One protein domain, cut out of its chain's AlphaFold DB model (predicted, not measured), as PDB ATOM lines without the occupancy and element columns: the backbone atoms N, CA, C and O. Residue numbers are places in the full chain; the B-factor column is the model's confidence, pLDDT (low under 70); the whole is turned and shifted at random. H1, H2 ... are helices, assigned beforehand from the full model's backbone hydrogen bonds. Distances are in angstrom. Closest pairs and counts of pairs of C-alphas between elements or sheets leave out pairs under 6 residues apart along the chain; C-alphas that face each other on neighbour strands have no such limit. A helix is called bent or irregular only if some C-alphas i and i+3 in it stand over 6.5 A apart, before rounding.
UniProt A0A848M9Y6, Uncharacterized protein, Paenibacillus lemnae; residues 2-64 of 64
ATOM      1  N   TRP A   2       6.649  22.107  77.127       82.31
ATOM      2  CA  TRP A   2       5.920  22.637  75.956       82.31
ATOM      3  C   TRP A   2       4.453  22.195  75.847       82.31
ATOM      4  O   TRP A   2       3.591  23.005  75.523       82.31
ATOM      5  N   MET A   3       4.147  20.942  76.201       85.00
ATOM      6  CA  MET A   3       2.764  20.449  76.223       85.00
ATOM      7  C   MET A   3       1.868  21.220  77.207       85.00
ATOM      8  O   MET A   3       0.734  21.542  76.869       85.00
ATOM      9  N   TYR A   4       2.379  21.572  78.394       81.44
ATOM     10  CA  TYR A   4       1.611  22.338  79.383       81.44
ATOM     11  C   TYR A   4       1.264  23.732  78.863       81.44
ATOM     12  O   TYR A   4       0.141  24.185  79.047       81.44
ATOM     13  N   VAL A   5       2.189  24.381  78.148       87.94
ATOM     14  CA  VAL A   5       1.949  25.693  77.528       87.94
ATOM     15  C   VAL A   5       0.803  25.617  76.519       87.94
ATOM     16  O   VAL A   5      -0.081  26.472  76.534       87.94
ATOM     17  N   ILE A   6       0.772  24.575  75.683       91.75
ATOM     18  CA  ILE A   6      -0.296  24.365  74.695       91.75
ATOM     19  C   ILE A   6      -1.642  24.130  75.391       91.75
ATOM     20  O   ILE A   6      -2.627  24.789  75.064       91.75
ATOM     21  N   VAL A   7      -1.681  23.234  76.382       87.31
ATOM     22  CA  VAL A   7      -2.913  22.898  77.114       87.31
ATOM     23  C   VAL A   7      -3.469  24.117  77.853       87.31
ATOM     24  O   VAL A   7      -4.652  24.423  77.720       87.31
ATOM     25  N   ILE A   8      -2.624  24.858  78.574       86.56
ATOM     26  CA  ILE A   8      -3.034  26.074  79.290       86.56
ATOM     27  C   ILE A   8      -3.555  27.125  78.302       86.56
ATOM     28  O   ILE A   8      -4.598  27.729  78.548       86.56
ATOM     29  N   SER A   9      -2.886  27.302  77.160       89.69
ATOM     30  CA  SER A   9      -3.319  28.260  76.133       89.69
ATOM     31  C   SER A   9      -4.703  27.922  75.582       89.69
ATOM     32  O   SER A   9      -5.541  28.813  75.456       89.69
ATOM     33  N   LEU A  10      -4.977  26.643  75.301       92.69
ATOM     34  CA  LEU A  10      -6.289  26.186  74.827       92.69
ATOM     35  C   LEU A  10      -7.394  26.429  75.861       92.69
ATOM     36  O   LEU A  10      -8.476  26.885  75.495       92.69
ATOM     37  N   ILE A  11      -7.114  26.179  77.143       87.56
ATOM     38  CA  ILE A  11      -8.062  26.434  78.236       87.56
ATOM     39  C   ILE A  11      -8.393  27.929  78.318       87.56
ATOM     40  O   ILE A  11      -9.567  28.298  78.359       87.56
ATOM     41  N   VAL A  12      -7.377  28.798  78.286       88.25
ATOM     42  CA  VAL A  12      -7.568  30.256  78.341       88.25
ATOM     43  C   VAL A  12      -8.350  30.755  77.124       88.25
ATOM     44  O   VAL A  12      -9.297  31.527  77.280       88.25
ATOM     45  N   PHE A  13      -8.018  30.282  75.920       93.75
ATOM     46  CA  PHE A  13      -8.743  30.650  74.702       93.75
ATOM     47  C   PHE A  13     -10.209  30.215  74.744       93.75
ATOM     48  O   PHE A  13     -11.097  31.023  74.464       93.75
ATOM     49  N   GLY A  14     -10.474  28.965  75.131       88.50
ATOM     50  CA  GLY A  14     -11.833  28.443  75.269       88.50
ATOM     51  C   GLY A  14     -12.650  29.228  76.297       88.50
ATOM     52  O   GLY A  14     -13.815  29.552  76.054       88.50
ATOM     53  N   PHE A  15     -12.029  29.606  77.415       84.00
ATOM     54  CA  PHE A  15     -12.658  30.432  78.440       84.00
ATOM     55  C   PHE A  15     -13.039  31.823  77.914       84.00
ATOM     56  O   PHE A  15     -14.197  32.226  78.034       84.00
ATOM     57  N   ILE A  16     -12.104  32.531  77.273       88.44
ATOM     58  CA  ILE A  16     -12.359  33.864  76.707       88.44
ATOM     59  C   ILE A  16     -13.465  33.795  75.650       88.44
ATOM     60  O   ILE A  16     -14.404  34.590  75.700       88.44
ATOM     61  N   ALA A  17     -13.409  32.822  74.738       89.00
ATOM     62  CA  ALA A  17     -14.437  32.633  73.716       89.00
ATOM     63  C   ALA A  17     -15.826  32.397  74.336       89.00
ATOM     64  O   ALA A  17     -16.808  33.006  73.911       89.00
ATOM     65  N   THR A  18     -15.903  31.583  75.395       85.19
ATOM     66  CA  THR A  18     -17.152  31.310  76.125       85.19
ATOM     67  C   THR A  18     -17.732  32.580  76.753       85.19
ATOM     68  O   THR A  18     -18.937  32.821  76.660       85.19
ATOM     69  N   LEU A  19     -16.886  33.425  77.351       82.31
ATOM     70  CA  LEU A  19     -17.315  34.708  77.908       82.31
ATOM     71  C   LEU A  19     -17.794  35.674  76.821       82.31
ATOM     72  O   LEU A  19     -18.840  36.297  76.988       82.31
ATOM     73  N   LEU A  20     -17.075  35.778  75.699       85.56
ATOM     74  CA  LEU A  20     -17.446  36.667  74.594       85.56
ATOM     75  C   LEU A  20     -18.811  36.293  74.002       85.56
ATOM     76  O   LEU A  20     -19.666  37.163  73.827       85.56
ATOM     77  N   VAL A  21     -19.070  35.003  73.780       83.56
ATOM     78  CA  VAL A  21     -20.386  34.513  73.330       83.56
ATOM     79  C   VAL A  21     -21.465  34.775  74.389       83.56
ATOM     80  O   VAL A  21     -22.579  35.197  74.059       83.56
ATOM     81  N   GLY A  22     -21.131  34.594  75.669       75.75
ATOM     82  CA  GLY A  22     -22.010  34.874  76.809       75.75
ATOM     83  C   GLY A  22     -22.302  36.361  77.065       75.75
ATOM     84  O   GLY A  22     -23.192  36.688  77.843       75.75
ATOM     85  N   VAL A  23     -21.572  37.286  76.441       76.81
ATOM     86  CA  VAL A  23     -21.816  38.738  76.566       76.81
ATOM     87  C   VAL A  23     -22.296  39.353  75.245       76.81
ATOM     88  O   VAL A  23     -22.765  40.493  75.234       76.81
ATOM     89  N   SER A  24     -22.243  38.595  74.144       82.75
ATOM     90  CA  SER A  24     -22.646  39.041  72.808       82.75
ATOM     91  C   SER A  24     -24.067  39.624  72.767       82.75
ATOM     92  O   SER A  24     -24.992  39.147  73.435       82.75
ATOM     93  N   GLN A  25     -24.244  40.680  71.965       73.19
ATOM     94  CA  GLN A  25     -25.535  41.368  71.832       73.19
ATOM     95  C   GLN A  25     -26.619  40.475  71.221       73.19
ATOM     96  O   GLN A  25     -27.782  40.594  71.602       73.19
ATOM     97  N   GLU A  26     -26.241  39.541  70.347       79.06
ATOM     98  CA  GLU A  26     -27.127  38.511  69.789       79.06
ATOM     99  C   GLU A  26     -27.841  37.734  70.911       79.06
ATOM    100  O   GLU A  26     -29.065  37.590  70.929       79.06
ATOM    101  N   ASN A  27     -27.071  37.314  71.921       73.44
ATOM    102  CA  ASN A  27     -27.558  36.516  73.042       73.44
ATOM    103  C   ASN A  27     -28.442  37.339  73.995       73.44
ATOM    104  O   ASN A  27     -29.409  36.827  74.562       73.44
ATOM    105  N   LYS A  28     -28.150  38.641  74.130       70.50
ATOM    106  CA  LYS A  28     -28.984  39.594  74.882       70.50
ATOM    107  C   LYS A  28     -30.319  39.871  74.191       70.50
ATOM    108  O   LYS A  28     -31.349  39.919  74.854       70.50
ATOM    109  N   THR A  29     -30.306  40.032  72.871       76.44
ATOM    110  CA  THR A  29     -31.491  40.396  72.077       76.44
ATOM    111  C   THR A  29     -32.478  39.233  71.979       76.44
ATOM    112  O   THR A  29     -33.685  39.430  72.095       76.44
ATOM    113  N   SER A  30     -31.975  38.002  71.858       74.94
ATOM    114  CA  SER A  30     -32.804  36.791  71.797       74.94
ATOM    115  C   SER A  30     -33.483  36.428  73.127       74.94
ATOM    116  O   SER A  30     -34.357  35.558  73.141       74.94
ATOM    117  N   ASN A  31     -33.088  37.029  74.256       72.31
ATOM    118  CA  ASN A  31     -33.622  36.671  75.566       72.31
ATOM    119  C   ASN A  31     -33.795  37.923  76.458       72.31
ATOM    120  O   ASN A  31     -32.861  38.360  77.117       72.31
ATOM    121  N   PRO A  32     -35.005  38.493  76.573       70.12
ATOM    122  CA  PRO A  32     -35.238  39.693  77.386       70.12
ATOM    123  C   PRO A  32     -34.974  39.500  78.894       70.12
ATOM    124  O   PRO A  32     -34.828  40.467  79.635       70.12
ATOM    125  N   GLN A  33     -34.890  38.251  79.368       73.19
ATOM    126  CA  GLN A  33     -34.504  37.898  80.742       73.19
ATOM    127  C   GLN A  33     -33.007  37.558  80.857       73.19
ATOM    128  O   GLN A  33     -32.563  37.106  81.918       73.19
ATOM    129  N   TYR A  34     -32.230  37.738  79.782       66.81
ATOM    130  CA  TYR A  34     -30.838  37.317  79.688       66.81
ATOM    131  C   TYR A  34     -30.022  37.919  80.814       66.81
ATOM    132  O   TYR A  34     -29.493  37.173  81.624       66.81
ATOM    133  N   GLU A  35     -30.034  39.244  80.977       67.25
ATOM    134  CA  GLU A  35     -29.191  39.911  81.976       67.25
ATOM    135  C   GLU A  35     -29.449  39.441  83.419       67.25
ATOM    136  O   GLU A  35     -28.508  39.350  84.213       67.25
ATOM    137  N   LYS A  36     -30.688  39.044  83.750       69.69
ATOM    138  CA  LYS A  36     -31.017  38.452  85.059       69.69
ATOM    139  C   LYS A  36     -30.392  37.068  85.248       69.69
ATOM    140  O   LYS A  36     -29.972  36.737  86.354       69.69
ATOM    141  N   LYS A  37     -30.309  36.259  84.189       71.00
ATOM    142  CA  LYS A  37     -29.728  34.906  84.229       71.00
ATOM    143  C   LYS A  37     -28.226  34.888  83.940       71.00
ATOM    144  O   LYS A  37     -27.544  34.012  84.457       71.00
ATOM    145  N   THR A  38     -27.682  35.855  83.202       73.94
ATOM    146  CA  THR A  38     -26.259  35.932  82.836       73.94
ATOM    147  C   THR A  38     -25.377  36.051  84.065       73.94
ATOM    148  O   THR A  38     -24.392  35.332  84.158       73.94
ATOM    149  N   LYS A  39     -25.754  36.869  85.056       71.69
ATOM    150  CA  LYS A  39     -24.998  36.950  86.317       71.69
ATOM    151  C   LYS A  39     -24.965  35.608  87.048       71.69
ATOM    152  O   LYS A  39     -23.895  35.159  87.441       71.69
ATOM    153  N   ALA A  40     -26.111  34.937  87.169       79.19
ATOM    154  CA  ALA A  40     -26.189  33.619  87.797       79.19
ATOM    155  C   ALA A  40     -25.411  32.547  87.007       79.19
ATOM    156  O   ALA A  40     -24.753  31.698  87.602       79.19
ATOM    157  N   ASN A  41     -25.445  32.606  85.676       79.06
ATOM    158  CA  ASN A  41     -24.724  31.685  84.802       79.06
ATOM    159  C   ASN A  41     -23.210  31.913  84.853       79.06
ATOM    160  O   ASN A  41     -22.467  30.943  84.949       79.06
ATOM    161  N   ILE A  42     -22.750  33.167  84.861       79.88
ATOM    162  CA  ILE A  42     -21.333  33.508  85.042       79.88
ATOM    163  C   ILE A  42     -20.854  33.047  86.419       79.88
ATOM    164  O   ILE A  42     -19.801  32.428  86.507       79.88
ATOM    165  N   ILE A  43     -21.635  33.266  87.482       84.12
ATOM    166  CA  ILE A  43     -21.297  32.776  88.827       84.12
ATOM    167  C   ILE A  43     -21.175  31.248  88.833       84.12
ATOM    168  O   ILE A  43     -20.189  30.722  89.343       84.12
ATOM    169  N   LYS A  44     -22.123  30.524  88.224       84.44
ATOM    170  CA  LYS A  44     -22.022  29.063  88.071       84.44
ATOM    171  C   LYS A  44     -20.769  28.653  87.299       84.44
ATOM    172  O   LYS A  44     -20.102  27.710  87.707       84.44
ATOM    173  N   LEU A  45     -20.437  29.364  86.222       83.25
ATOM    174  CA  LEU A  45     -19.247  29.093  85.419       83.25
ATOM    175  C   LEU A  45     -17.966  29.284  86.245       83.25
ATOM    176  O   LEU A  45     -17.105  28.413  86.248       83.25
ATOM    177  N   VAL A  46     -17.876  30.379  87.004       84.62
ATOM    178  CA  VAL A  46     -16.748  30.663  87.904       84.62
ATOM    179  C   VAL A  46     -16.617  29.584  88.979       84.62
ATOM    180  O   VAL A  46     -15.511  29.116  89.232       84.62
ATOM    181  N   ILE A  47     -17.729  29.138  89.573       89.44
ATOM    182  CA  ILE A  47     -17.733  28.057  90.570       89.44
ATOM    183  C   ILE A  47     -17.214  26.750  89.965       89.44
ATOM    184  O   ILE A  47     -16.372  26.097  90.576       89.44
ATOM    185  N   ILE A  48     -17.678  26.378  88.767       88.44
ATOM    186  CA  ILE A  48     -17.212  25.165  88.078       88.44
ATOM    187  C   ILE A  48     -15.699  25.230  87.864       88.44
ATOM    188  O   ILE A  48     -14.998  24.292  88.229       88.44
ATOM    189  N   TYR A  49     -15.183  26.353  87.358       82.12
ATOM    190  CA  TYR A  49     -13.744  26.535  87.159       82.12
ATOM    191  C   TYR A  49     -12.951  26.468  88.469       82.12
ATOM    192  O   TYR A  49     -11.916  25.806  88.519       82.12
ATOM    193  N   ALA A  50     -13.439  27.101  89.540       87.00
ATOM    194  CA  ALA A  50     -12.797  27.039  90.851       87.00
ATOM    195  C   ALA A  50     -12.715  25.595  91.374       87.00
ATOM    196  O   ALA A  50     -11.651  25.158  91.808       87.00
ATOM    197  N   ILE A  51     -13.806  24.829  91.263       93.75
ATOM    198  CA  ILE A  51     -13.840  23.408  91.643       93.75
ATOM    199  C   ILE A  51     -12.873  22.591  90.780       93.75
ATOM    200  O   ILE A  51     -12.137  21.768  91.315       93.75
ATOM    201  N   SER A  52     -12.834  22.823  89.466       87.44
ATOM    202  CA  SER A  52     -11.916  22.122  88.562       87.44
ATOM    203  C   SER A  52     -10.447  22.374  88.907       87.44
ATOM    204  O   SER A  52      -9.656  21.434  88.877       87.44
ATOM    205  N   ILE A  53     -10.078  23.603  89.284       87.50
ATOM    206  CA  ILE A  53      -8.715  23.929  89.733       87.50
ATOM    207  C   ILE A  53      -8.389  23.204  91.042       87.50
ATOM    208  O   ILE A  53      -7.330  22.592  91.149       87.50
ATOM    209  N   ILE A  54      -9.302  23.226  92.018       93.25
ATOM    210  CA  ILE A  54      -9.121  22.518  93.294       93.25
ATOM    211  C   ILE A  54      -8.942  21.014  93.051       93.25
ATOM    212  O   ILE A  54      -8.029  20.410  93.607       93.25
ATOM    213  N   ALA A  55      -9.774  20.417  92.195       91.38
ATOM    214  CA  ALA A  55      -9.681  19.005  91.839       91.38
ATOM    215  C   ALA A  55      -8.352  18.676  91.144       91.38
ATOM    216  O   ALA A  55      -7.724  17.678  91.482       91.38
ATOM    217  N   PHE A  56      -7.899  19.526  90.218       87.62
ATOM    218  CA  PHE A  56      -6.597  19.371  89.570       87.62
ATOM    219  C   PHE A  56      -5.449  19.391  90.585       87.62
ATOM    220  O   PHE A  56      -4.620  18.487  90.567       87.62
ATOM    221  N   ILE A  57      -5.425  20.375  91.493       89.25
ATOM    222  CA  ILE A  57      -4.400  20.477  92.544       89.25
ATOM    223  C   ILE A  57      -4.434  19.239  93.443       89.25
ATOM    224  O   ILE A  57      -3.389  18.664  93.724       89.25
ATOM    225  N   ALA A  58      -5.623  18.803  93.866       93.06
ATOM    226  CA  ALA A  58      -5.772  17.622  94.707       93.06
ATOM    227  C   ALA A  58      -5.225  16.367  94.017       93.06
ATOM    228  O   ALA A  58      -4.440  15.646  94.618       93.06
ATOM    229  N   ILE A  59      -5.587  16.129  92.751       92.06
ATOM    230  CA  ILE A  59      -5.047  15.012  91.963       92.06
ATOM    231  C   ILE A  59      -3.524  15.130  91.862       92.06
ATOM    232  O   ILE A  59      -2.830  14.160  92.131       92.06
ATOM    233  N   TRP A  60      -2.996  16.312  91.540       87.62
ATOM    234  CA  TRP A  60      -1.553  16.529  91.459       87.62
ATOM    235  C   TRP A  60      -0.846  16.140  92.763       87.62
ATOM    236  O   TRP A  60       0.125  15.402  92.726       87.62
ATOM    237  N   MET A  61      -1.371  16.539  93.925       90.94
ATOM    238  CA  MET A  61      -0.773  16.215  95.229       90.94
ATOM    239  C   MET A  61      -0.676  14.712  95.540       90.94
ATOM    240  O   MET A  61       0.135  14.334  96.379       90.94
ATOM    241  N   PHE A  62      -1.517  13.867  94.934       91.56
ATOM    242  CA  PHE A  62      -1.504  12.414  95.158       91.56
ATOM    243  C   PHE A  62      -0.717  11.632  94.098       91.56
ATOM    244  O   PHE A  62      -0.437  10.454  94.316       91.56
ATOM    245  N   PHE A  63      -0.424  12.244  92.949       81.19
ATOM    246  CA  PHE A  63       0.154  11.576  91.777       81.19
ATOM    247  C   PHE A  63       1.500  12.175  91.323       81.19
ATOM    248  O   PHE A  63       2.014  11.754  90.286       81.19
ATOM    249  N   ASP A  64       2.046  13.129  92.082       56.97
ATOM    250  CA  ASP A  64       3.411  13.665  91.954       56.97
ATOM    251  C   ASP A  64       4.383  12.937  92.903       56.97
ATOM    252  O   ASP A  64       3.958  12.579  94.030       56.97
TER     253      ASP A  64
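What this domain is: This is residues 2 to 64 of the 64 residues of an uncharacterized protein of Paenibacillus lemnae (UniProt A0A848M9Y6). Two long helices, H1 and H3, run opposite ways as a narrow V, with the small helix H2 at the corner where they come nearest. The far arms, residues 2 to 14 of H1 and residues 50 to 64, mostly H3, stand free, and the V is open between them. The printed part has 63 residues with three named helices, in the order H1, H2, H3, and no named strand; the class is all helix. It is only just loose, close to extended, with a radius of gyration of the C-alphas of 15.5 A, and a rod spanning 49 by 23 by 9 A.

How they stand to each other: H1, residues 2 to 23, is close to but not clearly touching H2, residues 25 to 29; their closest C-alphas, of Val 21 and Asn 27, are 7.5 A apart. H2 only just touches H3, residues 34 to 63, and only at the corner by their link, with 3 pairs of C-alphas within 8 A; of H3, residues 34 to 35 alone take part. The closest C-alphas there are those of Lys 28 and Tyr 34, 5.6 A apart. H1 and H3 are close but not clearly touching, the closest C-alphas being those of Gly 22 and Thr 38, 7.4 A apart. They run opposite ways at a shallow tilt of 16 degrees. In H1 and H2 every O i to N i+4 pair is within hydrogen-bond range; in H3, 24 of 26 are.

Where its parts are: H1 begins at C-alpha 2, (5.920, 22.637, 75.956), and measures 32.1 A from first to last C-alpha. H2 measures 6.0 A. H3 begins at C-alpha 34, (-30.838, 37.317, 79.688), and ends 42.1 A away at C-alpha 63, (0.154, 11.576, 91.777). H3 is neither bent nor irregular, but only just: C-alphas 36 and 39 are 6.3 A apart.

The domain as a whole: The two C-alphas farthest apart, of Pro 32 and Asp 64, are 48.8 A apart. The printed part has no cut, and both links are tight. Mean pLDDT of the printed part is 82.6; residues 34 to 36 and 64 are under 70.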